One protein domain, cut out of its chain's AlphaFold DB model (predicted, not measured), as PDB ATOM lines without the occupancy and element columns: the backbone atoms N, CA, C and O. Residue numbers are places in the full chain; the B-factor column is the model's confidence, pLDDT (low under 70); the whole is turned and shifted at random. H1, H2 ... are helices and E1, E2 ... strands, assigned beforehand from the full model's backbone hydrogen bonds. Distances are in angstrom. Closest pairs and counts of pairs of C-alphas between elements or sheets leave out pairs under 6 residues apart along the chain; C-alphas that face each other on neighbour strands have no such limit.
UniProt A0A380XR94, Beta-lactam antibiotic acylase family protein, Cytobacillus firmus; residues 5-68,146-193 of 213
ATOM      1  N   SER A   5     128.980  61.669  99.516       97.25
ATOM      2  CA  SER A   5     130.181  62.304 100.091       97.25
ATOM      3  C   SER A   5     129.966  62.937 101.474       97.25
ATOM      4  O   SER A   5     130.921  63.390 102.104       97.25
ATOM      5  N   LYS A   6     128.716  63.004 101.943       97.25
ATOM      6  CA  LYS A   6     128.302  63.560 103.236       97.25
ATOM      7  C   LYS A   6     127.693  62.510 104.168       97.25
ATOM      8  O   LYS A   6     127.222  62.872 105.242       97.25
ATOM      9  N   THR A   7     127.682  61.235 103.783       97.81
ATOM     10  CA  THR A   7     127.093  60.150 104.577       97.81
ATOM     11  C   THR A   7     128.157  59.133 104.983       97.81
ATOM     12  O   THR A   7     129.152  58.932 104.291       97.81
ATOM     13  N   ALA A   8     127.942  58.453 106.112       97.44
ATOM     14  CA  ALA A   8     128.869  57.430 106.601       97.44
ATOM     15  C   ALA A   8     128.973  56.212 105.662       97.44
ATOM     16  O   ALA A   8     130.003  55.546 105.625       97.44
ATOM     17  N   SER A   9     127.915  55.921 104.899       96.50
ATOM     18  CA  SER A   9     127.864  54.798 103.958       96.50
ATOM     19  C   SER A   9     128.530  55.096 102.612       96.50
ATOM     20  O   SER A   9     128.663  54.185 101.795       96.50
ATOM     21  N   GLY A  10     128.877  56.358 102.334       97.12
ATOM     22  CA  GLY A  10     129.303  56.795 101.005       97.12
ATOM     23  C   GLY A  10     128.173  56.820  99.963       97.12
ATOM     24  O   GLY A  10     128.435  57.125  98.802       97.12
ATOM     25  N   LYS A  11     126.923  56.514 100.349       97.06
ATOM     26  CA  LYS A  11     125.741  56.467  99.467       97.06
ATOM     27  C   LYS A  11     124.722  57.552  99.831       97.06
ATOM     28  O   LYS A  11     124.654  57.926 101.005       97.06
ATOM     29  N   PRO A  12     123.919  58.054  98.879       97.94
ATOM     30  CA  PRO A  12     122.882  59.030  99.188       97.94
ATOM     31  C   PRO A  12     121.894  58.554 100.259       97.94
ATOM     32  O   PRO A  12     121.575  57.369 100.342       97.94
ATOM     33  N   ILE A  13     121.399  59.496 101.062       97.69
ATOM     34  CA  ILE A  13     120.317  59.274 102.031       97.69
ATOM     35  C   ILE A  13     119.187  60.257 101.736       97.69
ATOM     36  O   ILE A  13     119.415  61.463 101.589       97.69
ATOM     37  N   LEU A  14     117.958  59.750 101.706       98.25
ATOM     38  CA  LEU A  14     116.733  60.537 101.657       98.25
ATOM     39  C   LEU A  14     115.911  60.230 102.908       98.25
ATOM     40  O   LEU A  14     115.749  59.074 103.285       98.25
ATOM     41  N   ALA A  15     115.447  61.286 103.561       97.31
ATOM     42  CA  ALA A  15     114.517  61.238 104.675       97.31
ATOM     43  C   ALA A  15     113.397  62.227 104.356       97.31
ATOM     44  O   ALA A  15     113.680  63.273 103.762       97.31
ATOM     45  N   ASP A  16     112.169  61.861 104.711       97.00
ATOM     46  CA  ASP A  16     110.963  62.585 104.332       97.00
ATOM     47  C   ASP A  16     109.885  62.426 105.411       97.00
ATOM     48  O   ASP A  16     109.652  61.317 105.901       97.00
ATOM     49  N   ASP A  17     109.266  63.535 105.809       95.69
ATOM     50  CA  ASP A  17     108.273  63.616 106.881       95.69
ATOM     51  C   ASP A  17     107.118  64.560 106.489       95.69
ATOM     52  O   ASP A  17     107.042  65.693 106.955       95.69
ATOM     53  N   PRO A  18     106.188  64.141 105.611       93.56
ATOM     54  CA  PRO A  18     105.117  65.019 105.141       93.56
ATOM     55  C   PRO A  18     104.146  65.399 106.272       93.56
ATOM     56  O   PRO A  18     103.524  64.537 106.899       93.56
ATOM     57  N   HIS A  19     103.964  66.703 106.514       94.00
ATOM     58  CA  HIS A  19     103.072  67.213 107.565       94.00
ATOM     59  C   HIS A  19     101.668  67.482 107.030       94.00
ATOM     60  O   HIS A  19     101.480  68.292 106.125       94.00
ATOM     61  N   LEU A  20     100.671  66.844 107.641       92.94
ATOM     62  CA  LEU A  20      99.248  67.105 107.427       92.94
ATOM     63  C   LEU A  20      98.514  67.070 108.773       92.94
ATOM     64  O   LEU A  20      99.046  66.586 109.773       92.94
ATOM     65  N   SER A  21      97.284  67.585 108.805       92.56
ATOM     66  CA  SER A  21      96.446  67.508 110.008       92.56
ATOM     67  C   SER A  21      96.172  66.053 110.394       92.56
ATOM     68  O   SER A  21      95.944  65.206 109.531       92.56
ATOM     69  N   LEU A  22      96.155  65.770 111.698       91.25
ATOM     70  CA  LEU A  22      95.812  64.444 112.211       91.25
ATOM     71  C   LEU A  22      94.315  64.177 112.012       91.25
ATOM     72  O   LEU A  22      93.473  64.933 112.497       91.25
ATOM     73  N   SER A  23      93.990  63.085 111.328       90.94
ATOM     74  CA  SER A  23      92.620  62.633 111.084       90.94
ATOM     75  C   SER A  23      92.467  61.143 111.375       90.94
ATOM     76  O   SER A  23      93.445  60.395 111.394       90.94
ATOM     77  N   THR A  24      91.218  60.708 111.558       92.44
ATOM     78  CA  THR A  24      90.859  59.287 111.598       92.44
ATOM     79  C   THR A  24      89.911  58.982 110.436       92.44
ATOM     80  O   THR A  24      88.801  59.517 110.420       92.44
ATOM     81  N   PRO A  25      90.308  58.120 109.485       90.25
ATOM     82  CA  PRO A  25      91.600  57.437 109.414       90.25
ATOM     83  C   PRO A  25      92.764  58.374 109.026       90.25
ATOM     84  O   PRO A  25      92.544  59.516 108.612       90.25
ATOM     85  N   SER A  26      93.999  57.877 109.181       91.88
ATOM     86  CA  SER A  26      95.214  58.567 108.723       91.88
ATOM     87  C   SER A  26      95.133  58.857 107.227       91.88
ATOM     88  O   SER A  26      94.628  58.036 106.467       91.88
ATOM     89  N   ILE A  27      95.667  60.004 106.805       93.00
ATOM     90  CA  ILE A  27      95.746  60.367 105.388       93.00
ATOM     91  C   ILE A  27      96.751  59.464 104.653       93.00
ATOM     92  O   ILE A  27      96.460  58.977 103.560       93.00
ATOM     93  N   TRP A  28      97.918  59.222 105.260       94.62
ATOM     94  CA  TRP A  28      98.971  58.372 104.702       94.62
ATOM     95  C   TRP A  28      98.793  56.919 105.134       94.62
ATOM     96  O   TRP A  28      98.697  56.631 106.332       94.62
ATOM     97  N   TYR A  29      98.824  56.012 104.158       95.00
ATOM     98  CA  TYR A  29      98.803  54.565 104.364       95.00
ATOM     99  C   TYR A  29     100.085  53.947 103.833       95.00
ATOM    100  O   TYR A  29     100.399  54.113 102.657       95.00
ATOM    101  N   GLN A  30     100.804  53.210 104.677       96.50
ATOM    102  CA  GLN A  30     101.967  52.451 104.232       96.50
ATOM    103  C   GLN A  30     101.529  51.287 103.348       96.50
ATOM    104  O   GLN A  30     100.631  50.530 103.721       96.50
ATOM    105  N   MET A  31     102.167  51.148 102.192       97.06
ATOM    106  CA  MET A  31     101.928  50.049 101.266       97.06
ATOM    107  C   MET A  31     103.220  49.610 100.584       97.06
ATOM    108  O   MET A  31     104.148  50.394 100.385       97.06
ATOM    109  N   HIS A  32     103.230  48.340 100.195       98.00
ATOM    110  CA  HIS A  32     104.196  47.730  99.292       98.00
ATOM    111  C   HIS A  32     103.403  47.099  98.150       98.00
ATOM    112  O   HIS A  32     102.464  46.338  98.392       98.00
ATOM    113  N   LEU A  33     103.727  47.484  96.918       97.00
ATOM    114  CA  LEU A  33     103.089  46.985  95.706       97.00
ATOM    115  C   LEU A  33     104.113  46.162  94.929       97.00
ATOM    116  O   LEU A  33     105.168  46.686  94.575       97.00
ATOM    117  N   GLU A  34     103.783  44.903  94.649       97.31
ATOM    118  CA  GLU A  34     104.648  43.976  93.920       97.31
ATOM    119  C   GLU A  34     103.894  43.322  92.753       97.31
ATOM    120  O   GLU A  34     102.750  42.881  92.873       97.31
ATOM    121  N   SER A  35     104.547  43.288  91.598       95.06
ATOM    122  CA  SER A  35     104.106  42.661  90.355       95.06
ATOM    123  C   SER A  35     105.339  42.364  89.489       95.06
ATOM    124  O   SER A  35     106.411  42.904  89.760       95.06
ATOM    125  N   PRO A  36     105.215  41.602  88.387       94.94
ATOM    126  CA  PRO A  36     106.329  41.418  87.453       94.94
ATOM    127  C   PRO A  36     106.900  42.721  86.861       94.94
ATOM    128  O   PRO A  36     108.019  42.715  86.358       94.94
ATOM    129  N   GLU A  37     106.144  43.825  86.893       90.25
ATOM    130  CA  GLU A  37     106.540  45.117  86.316       90.25
ATOM    131  C   GLU A  37     106.915  46.185  87.356       90.25
ATOM    132  O   GLU A  37     107.278  47.300  86.978       90.25
ATOM    133  N   MET A  38     106.733  45.917  88.652       93.19
ATOM    134  CA  MET A  38     106.850  46.937  89.696       93.19
ATOM    135  C   MET A  38     107.067  46.300  91.062       93.19
ATOM    136  O   MET A  38     106.340  45.382  91.428       93.19
ATOM    137  N   ASN A  39     107.980  46.866  91.838       97.81
ATOM    138  CA  ASN A  39     108.182  46.552  93.242       97.81
ATOM    139  C   ASN A  39     108.553  47.852  93.966       97.81
ATOM    140  O   ASN A  39     109.651  48.387  93.829       97.81
ATOM    141  N   VAL A  40     107.576  48.430  94.657       98.62
ATOM    142  CA  VAL A  40     107.669  49.794  95.183       98.62
ATOM    143  C   VAL A  40     107.039  49.863  96.564       98.62
ATOM    144  O   VAL A  40     105.966  49.309  96.802       98.62
ATOM    145  N   SER A  41     107.709  50.543  97.488       98.56
ATOM    146  CA  SER A  41     107.286  50.658  98.882       98.56
ATOM    147  C   SER A  41     107.279  52.107  99.333       98.56
ATOM    148  O   SER A  41     108.144  52.895  98.953       98.56
ATOM    149  N   GLY A  42     106.312  52.463 100.172       98.38
ATOM    150  CA  GLY A  42     106.192  53.810 100.712       98.38
ATOM    151  C   GLY A  42     104.798  54.080 101.249       98.38
ATOM    152  O   GLY A  42     104.210  53.218 101.901       98.38
ATOM    153  N   VAL A  43     104.264  55.270 100.973       97.44
ATOM    154  CA  VAL A  43     102.919  55.676 101.404       97.44
ATOM    155  C   VAL A  43     102.019  56.105 100.246       97.44
ATOM    156  O   VAL A  43     102.479  56.670  99.251       97.44
ATOM    157  N   ILE A  44     100.717  55.857 100.406       96.25
ATOM    158  CA  ILE A  44      99.649  56.247  99.475       96.25
ATOM    159  C   ILE A  44      98.584  57.103 100.165       96.25
ATOM    160  O   ILE A  44      98.467  57.094 101.394       96.25
ATOM    161  N   PHE A  45      97.741  57.751  99.358       93.94
ATOM    162  CA  PHE A  45      96.402  58.174  99.769       93.94
ATOM    163  C   PHE A  45      95.376  57.094  99.418       93.94
ATOM    164  O   PHE A  45      95.476  56.446  98.374       93.94
ATOM    165  N   ALA A  46      94.354  56.925 100.258       92.25
ATOM    166  CA  ALA A  46      93.260  56.004  99.963       92.25
ATOM    167  C   ALA A  46      92.598  56.347  98.613       92.25
ATOM    168  O   ALA A  46      92.204  57.486  98.374       92.25
ATOM    169  N   GLY A  47      92.480  55.350  97.732       91.31
ATOM    170  CA  GLY A  47      91.913  55.507  96.386       91.31
ATOM    171  C   GLY A  47      92.922  55.871  95.289       91.31
ATOM    172  O   GLY A  47      92.545  55.868  94.120       91.31
ATOM    173  N   ILE A  48      94.190  56.132  95.626       94.00
ATOM    174  CA  ILE A  48      95.237  56.439  94.643       94.00
ATOM    175  C   ILE A  48      96.043  55.170  94.303       94.00
ATOM    176  O   ILE A  48      96.588  54.536  95.209       94.00
ATOM    177  N   PRO A  49      96.144  54.777  93.018       89.56
ATOM    178  CA  PRO A  49      96.874  53.588  92.592       89.56
ATOM    179  C   PRO A  49      98.380  53.874  92.486       89.56
ATOM    180  O   PRO A  49      98.893  54.116  91.397       89.56
ATOM    181  N   GLY A  50      99.092  53.859  93.613       95.81
ATOM    182  CA  GLY A  50     100.557  53.930  93.624       95.81
ATOM    183  C   GLY A  50     101.149  54.690  94.806       95.81
ATOM    184  O   GLY A  50     100.459  55.428  95.507       95.81
ATOM    185  N   ILE A  51     102.452  54.502  94.999       98.06
ATOM    186  CA  ILE A  51     103.264  55.122  96.046       98.06
ATOM    187  C   ILE A  51     103.531  56.587  95.703       98.06
ATOM    188  O   ILE A  51     104.115  56.898  94.667       98.06
ATOM    189  N   ILE A  52     103.119  57.497  96.581       97.25
ATOM    190  CA  ILE A  52     103.298  58.942  96.395       97.25
ATOM    191  C   ILE A  52     104.670  59.381  96.920       97.25
ATOM    192  O   ILE A  52     105.329  60.195  96.280       97.25
ATOM    193  N   LEU A  53     105.123  58.799  98.034       97.94
ATOM    194  CA  LEU A  53     106.427  59.037  98.666       97.94
ATOM    195  C   LEU A  53     107.003  57.683  99.056       97.94
ATOM    196  O   LEU A  53     106.293  56.881  99.670       97.94
ATOM    197  N   GLY A  54     108.252  57.410  98.697       98.38
ATOM    198  CA  GLY A  54     108.830  56.092  98.914       98.38
ATOM    199  C   GLY A  54     110.017  55.797  98.019       98.38
ATOM    200  O   GLY A  54     110.793  56.683  97.669       98.38
ATOM    201  N   HIS A  55     110.183  54.524  97.686       98.69
ATOM    202  CA  HIS A  55     111.278  54.057  96.853       98.69
ATOM    203  C   HIS A  55     110.909  52.769  96.108       98.69
ATOM    204  O   HIS A  55     110.026  52.014  96.524       98.69
ATOM    205  N   ASN A  56     111.628  52.503  95.023       98.44
ATOM    206  CA  ASN A  56     111.728  51.179  94.411       98.44
ATOM    207  C   ASN A  56     113.178  50.677  94.550       98.44
ATOM    208  O   ASN A  56     113.922  51.159  95.411       98.44
ATOM    209  N   GLU A  57     113.598  49.700  93.751       96.69
ATOM    210  CA  GLU A  57     114.961  49.153  93.804       96.69
ATOM    211  C   GLU A  57     116.044  50.134  93.344       96.69
ATOM    212  O   GLU A  57     117.214  49.977  93.699       96.69
ATOM    213  N   ASN A  58     115.665  51.134  92.549       97.69
ATOM    214  CA  ASN A  58     116.596  51.990  91.827       97.69
ATOM    215  C   ASN A  58     116.614  53.427  92.349       97.69
ATOM    216  O   ASN A  58     117.627  54.108  92.219       97.69
ATOM    217  N   ILE A  59     115.505  53.913  92.905       98.62
ATOM    218  CA  ILE A  59     115.339  55.322  93.265       98.62
ATOM    219  C   ILE A  59     114.502  55.479  94.534       98.62
ATOM    220  O   ILE A  59     113.627  54.663  94.816       98.62
ATOM    221  N   ALA A  60     114.732  56.567  95.262       98.75
ATOM    222  CA  ALA A  60     113.905  57.032  96.367       98.75
ATOM    223  C   ALA A  60     113.478  58.482  96.128       98.75
ATOM    224  O   ALA A  60     114.254  59.285  95.603       98.75
ATOM    225  N   TRP A  61     112.266  58.827  96.550       98.81
ATOM    226  CA  TRP A  61     111.734  60.177  96.456       98.81
ATOM    227  C   TRP A  61     110.852  60.535  97.650       98.81
ATOM    228  O   TRP A  61     110.213  59.683  98.270       98.81
ATOM    229  N   GLY A  62     110.814  61.827  97.941       98.19
ATOM    230  CA  GLY A  62     109.962  62.436  98.956       98.19
ATOM    231  C   GLY A  62     109.401  63.754  98.450       98.19
ATOM    232  O   GLY A  62     109.872  64.272  97.426       98.19
ATOM    233  N   VAL A  63     108.397  64.291  99.141       97.31
ATOM    234  CA  VAL A  63     107.761  65.549  98.740       97.31
ATOM    235  C   VAL A  63     107.444  66.474  99.906       97.31
ATOM    236  O   VAL A  63     107.053  66.048 100.988       97.31
ATOM    237  N   THR A  64     107.530  67.776  99.641       96.69
ATOM    238  CA  THR A  64     106.972  68.823 100.510       96.69
ATOM    239  C   THR A  64     106.150  69.802  99.683       96.69
ATOM    240  O   THR A  64     106.386  69.962  98.484       96.69
ATOM    241  N   ASN A  65     105.201  70.498 100.309       94.81
ATOM    242  CA  ASN A  65     104.404  71.499  99.605       94.81
ATOM    243  C   ASN A  65     105.292  72.670  99.146       94.81
ATOM    244  O   ASN A  65     106.015  73.251  99.955       94.81
ATOM    245  N   THR A  66     105.211  73.048  97.867       95.62
ATOM    246  CA  THR A  66     105.956  74.205  97.338       95.62
ATOM    247  C   THR A  66     105.388  75.534  97.840       95.62
ATOM    248  O   THR A  66     106.115  76.520  97.900       95.62
ATOM    249  N   GLY A  67     104.102  75.564  98.207       91.00
ATOM    250  CA  GLY A  67     103.392  76.802  98.534       91.00
ATOM    251  C   GLY A  67     103.337  77.800  97.371       91.00
ATOM    252  O   GLY A  67     103.583  78.983  97.600       91.00
ATOM    253  N   PRO A  68     103.081  77.361  96.120       93.69
ATOM    254  CA  PRO A  68     103.001  78.287  95.006       93.69
ATOM    255  C   PRO A  68     101.709  79.102  95.089       93.69
ATOM    256  O   PRO A  68     100.694  78.658  95.633       93.69
ATOM    257  N   SER A 146      94.050  67.056  84.589       94.25
ATOM    258  CA  SER A 146      95.438  66.751  84.899       94.25
ATOM    259  C   SER A 146      95.689  65.237  84.933       94.25
ATOM    260  O   SER A 146      94.788  64.440  84.663       94.25
ATOM    261  N   LYS A 147      96.954  64.838  85.110       96.44
ATOM    262  CA  LYS A 147      97.436  63.469  84.856       96.44
ATOM    263  C   LYS A 147      98.255  62.899  86.015       96.44
ATOM    264  O   LYS A 147      99.115  62.047  85.813       96.44
ATOM    265  N   GLU A 148      97.965  63.317  87.240       96.12
ATOM    266  CA  GLU A 148      98.712  62.929  88.442       96.12
ATOM    267  C   GLU A 148      98.734  61.415  88.636       96.12
ATOM    268  O   GLU A 148      99.769  60.864  88.993       96.12
ATOM    269  N   LEU A 149      97.626  60.723  88.352       96.25
ATOM    270  CA  LEU A 149      97.579  59.263  88.460       96.25
ATOM    271  C   LEU A 149      98.550  58.587  87.481       96.25
ATOM    272  O   LEU A 149      99.236  57.635  87.843       96.25
ATOM    273  N   GLU A 150      98.647  59.104  86.253       97.31
ATOM    274  CA  GLU A 150      99.616  58.627  85.260       97.31
ATOM    275  C   GLU A 150     101.052  58.952  85.706       97.31
ATOM    276  O   GLU A 150     101.941  58.108  85.585       97.31
ATOM    277  N   ALA A 151     101.268  60.149  86.261       97.75
ATOM    278  CA  ALA A 151     102.556  60.581  86.791       97.75
ATOM    279  C   ALA A 151     103.046  59.657  87.915       97.75
ATOM    280  O   ALA A 151     104.154  59.138  87.830       97.75
ATOM    281  N   ILE A 152     102.199  59.384  88.914       97.62
ATOM    282  CA  ILE A 152     102.509  58.514  90.059       97.62
ATOM    283  C   ILE A 152     102.891  57.113  89.576       97.62
ATOM    284  O   ILE A 152     103.941  56.590  89.949       97.62
ATOM    285  N   LEU A 153     102.096  56.520  88.680       97.31
ATOM    286  CA  LEU A 153     102.391  55.194  88.134       97.31
ATOM    287  C   LEU A 153     103.727  55.156  87.376       97.31
ATOM    288  O   LEU A 153     104.473  54.185  87.501       97.31
ATOM    289  N   LYS A 154     104.060  56.206  86.615       98.00
ATOM    290  CA  LYS A 154     105.350  56.305  85.914       98.00
ATOM    291  C   LYS A 154     106.518  56.552  86.871       98.00
ATOM    292  O   LYS A 154     107.569  55.939  86.694       98.00
ATOM    293  N   MET A 155     106.337  57.372  87.906       98.06
ATOM    294  CA  MET A 155     107.332  57.579  88.964       98.06
ATOM    295  C   MET A 155     107.667  56.254  89.658       98.06
ATOM    296  O   MET A 155     108.835  55.918  89.806       98.06
ATOM    297  N   ASN A 156     106.648  55.460  90.005       98.38
ATOM    298  CA  ASN A 156     106.817  54.164  90.674       98.38
ATOM    299  C   ASN A 156     107.658  53.172  89.848       98.38
ATOM    300  O   ASN A 156     108.381  52.361  90.427       98.38
ATOM    301  N   LYS A 157     107.591  53.254  88.509       97.81
ATOM    302  CA  LYS A 157     108.351  52.412  87.564       97.81
ATOM    303  C   LYS A 157     109.687  53.019  87.109       97.81
ATOM    304  O   LYS A 157     110.395  52.388  86.333       97.81
ATOM    305  N   SER A 158     110.023  54.238  87.530       98.19
ATOM    306  CA  SER A 158     111.228  54.927  87.055       98.19
ATOM    307  C   SER A 158     112.495  54.288  87.627       98.19
ATOM    308  O   SER A 158     112.545  53.976  88.817       98.19
ATOM    309  N   SER A 159     113.527  54.114  86.798       97.75
ATOM    310  CA  SER A 159     114.816  53.549  87.235       97.75
ATOM    311  C   SER A 159     115.908  54.587  87.497       97.75
ATOM    312  O   SER A 159     116.951  54.256  88.047       97.75
ATOM    313  N   ASP A 160     115.707  55.831  87.074       98.44
ATOM    314  CA  ASP A 160     116.707  56.892  87.152       98.44
ATOM    315  C   ASP A 160     116.042  58.274  87.198       98.44
ATOM    316  O   ASP A 160     114.820  58.406  87.049       98.44
ATOM    317  N   TRP A 161     116.855  59.314  87.410       98.38
ATOM    318  CA  TRP A 161     116.374  60.693  87.464       98.38
ATOM    319  C   TRP A 161     115.685  61.131  86.170       98.38
ATOM    320  O   TRP A 161     114.667  61.808  86.235       98.38
ATOM    321  N   ASN A 162     116.190  60.740  84.998       98.56
ATOM    322  CA  ASN A 162     115.643  61.211  83.727       98.56
ATOM    323  C   ASN A 162     114.222  60.674  83.511       98.56
ATOM    324  O   ASN A 162     113.331  61.423  83.113       98.56
ATOM    325  N   GLN A 163     113.990  59.392  83.801       98.56
ATOM    326  CA  GLN A 163     112.653  58.796  83.739       98.56
ATOM    327  C   GLN A 163     111.717  59.400  84.785       98.56
ATOM    328  O   GLN A 163     110.573  59.735  84.468       98.56
ATOM    329  N   PHE A 164     112.218  59.593  86.008       98.62
ATOM    330  CA  PHE A 164     111.447  60.210  87.081       98.62
ATOM    331  C   PHE A 164     111.047  61.643  86.715       98.62
ATOM    332  O   PHE A 164     109.886  62.023  86.834       98.62
ATOM    333  N   GLU A 165     111.978  62.427  86.176       98.44
ATOM    334  CA  GLU A 165     111.743  63.794  85.728       98.44
ATOM    335  C   GLU A 165     110.735  63.869  84.570       98.44
ATOM    336  O   GLU A 165     109.891  64.768  84.547       98.44
ATOM    337  N   GLN A 166     110.778  62.919  83.631       98.56
ATOM    338  CA  GLN A 166     109.768  62.807  82.575       98.56
ATOM    339  C   GLN A 166     108.383  62.487  83.149       98.56
ATOM    340  O   GLN A 166     107.391  63.069  82.708       98.56
ATOM    341  N   ALA A 167     108.304  61.604  84.151       98.38
ATOM    342  CA  ALA A 167     107.057  61.301  84.848       98.38
ATOM    343  C   ALA A 167     106.496  62.534  85.575       98.38
ATOM    344  O   ALA A 167     105.299  62.810  85.479       98.38
ATOM    345  N   LEU A 168     107.363  63.329  86.217       97.75
ATOM    346  CA  LEU A 168     106.986  64.598  86.850       97.75
ATOM    347  C   LEU A 168     106.368  65.598  85.865       97.75
ATOM    348  O   LEU A 168     105.522  66.395  86.266       97.75
ATOM    349  N   GLY A 169     106.701  65.523  84.572       97.31
ATOM    350  CA  GLY A 169     106.069  66.340  83.532       97.31
ATOM    351  C   GLY A 169     104.547  66.163  83.418       97.31
ATOM    352  O   GLY A 169     103.883  67.015  82.836       97.31
ATOM    353  N   LEU A 170     103.986  65.087  83.983       97.69
ATOM    354  CA  LEU A 170     102.544  64.820  84.031       97.69
ATOM    355  C   LEU A 170     101.893  65.205  85.371       97.69
ATOM    356  O   LEU A 170     100.665  65.188  85.478       97.69
ATOM    357  N   PHE A 171     102.692  65.527  86.389       97.19
ATOM    358  CA  PHE A 171     102.221  65.896  87.722       97.19
ATOM    359  C   PHE A 171     101.989  67.409  87.774       97.19
ATOM    360  O   PHE A 171     102.920  68.190  87.962       97.19
ATOM    361  N   HIS A 172     100.754  67.853  87.555       96.44
ATOM    362  CA  HIS A 172     100.440  69.274  87.424       96.44
ATOM    363  C   HIS A 172     100.004  69.912  88.744       96.44
ATOM    364  O   HIS A 172     100.248  71.100  88.946       96.44
ATOM    365  N   THR A 173      99.343  69.167  89.625       94.88
ATOM    366  CA  THR A 173      98.759  69.705  90.859       94.88
ATOM    367  C   THR A 173      98.648  68.629  91.946       94.88
ATOM    368  O   THR A 173      98.484  67.462  91.611       94.88
ATOM    369  N   PRO A 174      98.697  68.976  93.245       93.81
ATOM    370  CA  PRO A 174      99.183  70.250  93.782       93.81
ATOM    371  C   PRO A 174     100.679  70.412  93.495       93.81
ATOM    372  O   PRO A 174     101.378  69.414  93.373       93.81
ATOM    373  N   ALA A 175     101.208  71.634  93.396       95.75
ATOM    374  CA  ALA A 175     102.653  71.748  93.195       95.75
ATOM    375  C   ALA A 175     103.412  71.248  94.432       95.75
ATOM    376  O   ALA A 175     103.062  71.577  95.568       95.75
ATOM    377  N   GLN A 176     104.447  70.453  94.195       97.31
ATOM    378  CA  GLN A 176     105.267  69.849  95.233       97.31
ATOM    379  C   GLN A 176     106.745  70.037  94.914       97.31
ATOM    380  O   GLN A 176     107.177  70.022  93.759       97.31
ATOM    381  N   ASN A 177     107.537  70.162  95.967       97.88
ATOM    382  CA  ASN A 177     108.976  70.031  95.910       97.88
ATOM    383  C   ASN A 177     109.303  68.544  95.957       97.88
ATOM    384  O   ASN A 177     109.167  67.925  97.009       97.88
ATOM    385  N   PHE A 178     109.750  67.983  94.842       98.31
ATOM    386  CA  PHE A 178     110.239  66.615  94.783       98.31
ATOM    387  C   PHE A 178     111.718  66.590  95.138       98.31
ATOM    388  O   PHE A 178     112.527  67.280  94.513       98.31
ATOM    389  N   VAL A 179     112.069  65.775  96.125       98.50
ATOM    390  CA  VAL A 179     113.453  65.394  96.408       98.50
ATOM    391  C   VAL A 179     113.677  63.965  95.947       98.50
ATOM    392  O   VAL A 179     112.787  63.128  96.064       98.50
ATOM    393  N   PHE A 180     114.865  63.690  95.422       98.69
ATOM    394  CA  PHE A 180     115.212  62.418  94.802       98.69
ATOM    395  C   PHE A 180     116.609  61.974  95.230       98.69
ATOM    396  O   PHE A 180     117.505  62.805  95.413       98.69
ATOM    397  N   ALA A 181     116.803  60.664  95.357       98.69
ATOM    398  CA  ALA A 181     118.106  60.044  95.550       98.69
ATOM    399  C   ALA A 181     118.165  58.664  94.880       98.69
ATOM    400  O   ALA A 181     117.197  57.907  94.941       98.69
ATOM    401  N   SER A 182     119.315  58.299  94.312       98.25
ATOM    402  CA  SER A 182     119.551  56.969  93.730       98.25
ATOM    403  C   SER A 182     120.914  56.374  94.122       98.25
ATOM    404  O   SER A 182     121.829  57.105  94.516       98.25
ATOM    405  N   PRO A 183     121.091  55.038  94.040       96.56
ATOM    406  CA  PRO A 183     122.329  54.357  94.425       96.56
ATOM    407  C   PRO A 183     123.576  54.756  93.626       96.56
ATOM    408  O   PRO A 183     124.684  54.562  94.123       96.56
ATOM    409  N   ASP A 184     123.410  55.306  92.421       95.88
ATOM    410  CA  ASP A 184     124.497  55.806  91.563       95.88
ATOM    411  C   ASP A 184     125.129  57.119  92.073       95.88
ATOM    412  O   ASP A 184     126.122  57.587  91.518       95.88
ATOM    413  N   GLY A 185     124.585  57.701  93.147       97.31
ATOM    414  CA  GLY A 185     125.063  58.946  93.739       97.31
ATOM    415  C   GLY A 185     124.242  60.175  93.352       97.31
ATOM    416  O   GLY A 185     124.457  61.236  93.947       97.31
ATOM    417  N   THR A 186     123.300  60.051  92.415       98.25
ATOM    418  CA  THR A 186     122.458  61.170  91.989       98.25
ATOM    419  C   THR A 186     121.535  61.601  93.126       98.25
ATOM    420  O   THR A 186     120.860  60.791  93.762       98.25
ATOM    421  N   ILE A 187     121.507  62.909  93.379       98.44
ATOM    422  CA  ILE A 187     120.495  63.576  94.196       98.44
ATOM    423  C   ILE A 187     119.917  64.728  93.387       98.44
ATOM    424  O   ILE A 187     120.646  65.393  92.651       98.44
ATOM    425  N   ALA A 188     118.620  64.975  93.524       98.19
ATOM    426  CA  ALA A 188     117.963  66.036  92.778       98.19
ATOM    427  C   ALA A 188     116.819  66.668  93.569       98.19
ATOM    428  O   ALA A 188     116.215  66.050  94.445       98.19
ATOM    429  N   TYR A 189     116.552  67.929  93.245       98.12
ATOM    430  CA  TYR A 189     115.425  68.701  93.740       98.12
ATOM    431  C   TYR A 189     114.692  69.301  92.546       98.12
ATOM    432  O   TYR A 189     115.329  69.896  91.674       98.12
ATOM    433  N   LYS A 190     113.364  69.197  92.531       97.50
ATOM    434  CA  LYS A 190     112.525  69.861  91.534       97.50
ATOM    435  C   LYS A 190     111.225  70.343  92.161       97.50
ATOM    436  O   LYS A 190     110.408  69.536  92.591       97.50
ATOM    437  N   ALA A 191     111.017  71.657  92.168       97.44
ATOM    438  CA  ALA A 191     109.691  72.225  92.382       97.44
ATOM    439  C   ALA A 191     108.858  71.962  91.123       97.44
ATOM    440  O   ALA A 191     109.237  72.389  90.030       97.44
ATOM    441  N   ASN A 192     107.773  71.207  91.256       96.94
ATOM    442  CA  ASN A 192     107.018  70.695  90.124       96.94
ATOM    443  C   ASN A 192     105.519  70.923  90.307       96.94
ATOM    444  O   ASN A 192     104.953  70.581  91.342       96.94
ATOM    445  N   GLY A 193     104.884  71.473  89.279       95.69
ATOM    446  CA  GLY A 193     103.456  71.755  89.216       95.69
ATOM    447  C   GLY A 193     103.171  72.865  88.208       95.69
ATOM    448  O   GLY A 193     104.082  73.552  87.745       95.69
TER     449      GLY A 193
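What this domain is: This is residues 5 to 68 and 146 to 193 of the 213 residues of the protein "Beta-lactam antibiotic acylase family protein" of Cytobacillus firmus (UniProt A0A380XR94). A twisted antiparallel sheet of six strands has a helical hairpin, H1 and H2, over one face, while the unnamed opening stretch, residues 5 to 27, passes along the other. The printed part has 112 residues, with named elements in the order E1 E2 E3 E4 H1 H2 E5 E6, which is also the strands' order across the sheet. The class is mixed, helices and strands, with 54 residues in named elements, under half. The whole is compact, radius of gyration of the C-alphas 13.8 A, spanning 40 by 33 by 26 A.

Where its parts are: E1, residues 28 to 35, begins at C-alpha 28 (98.971, 58.372, 104.702) and is 21.9 A long. E2, residues 38 to 45, 18.4 A, bends by 80 degrees at residue 42. E3 is residues 53 to 55 and E4 residues 60 to 65, 17.6 A. H1 is residues 148 to 156, 12.1 A, and H2 residues 161 to 168. E5 is residues 176 to 181; E6, residues 187 to 192, ends at C-alpha 192 (107.018, 70.695, 90.124).

How they stand to each other: E1 to E4 form a meander, each strand the antiparallel neighbour of the one before. N 31 and O 42 of E1 and E2 are 2.9 A apart, within hydrogen-bond range, as are N 43 and O 53 of E2 and E3, 2.9 A, N 61 and O 54 of E4 and E3, 2.8 A, N 62 and O 179 of E4 and E5, 3.0 A, and N 178 and O 190 of the hairpin E5 and E6, 2.8 A. H1 stands up from the sheet at 54 degrees, and H2 runs along E5, at 20 degrees on the local plane. H1 and H2 touch, the closest C-alphas being Ala 151 and Ala 167, 5.0 A, at a shallow tilt of 17 degrees, opposite ways. In both, every O i to N i+4 pair is within hydrogen-bond range.

The domain as a whole: The C-alphas farthest apart, Ser 5 and Thr 24, are 41.1 A apart. Residues 69 to 145 are not printed; C-alphas 68 and 146 are 17.1 A apart across this cut. Of the links printed whole, none is long. No printed residue has pLDDT under 70.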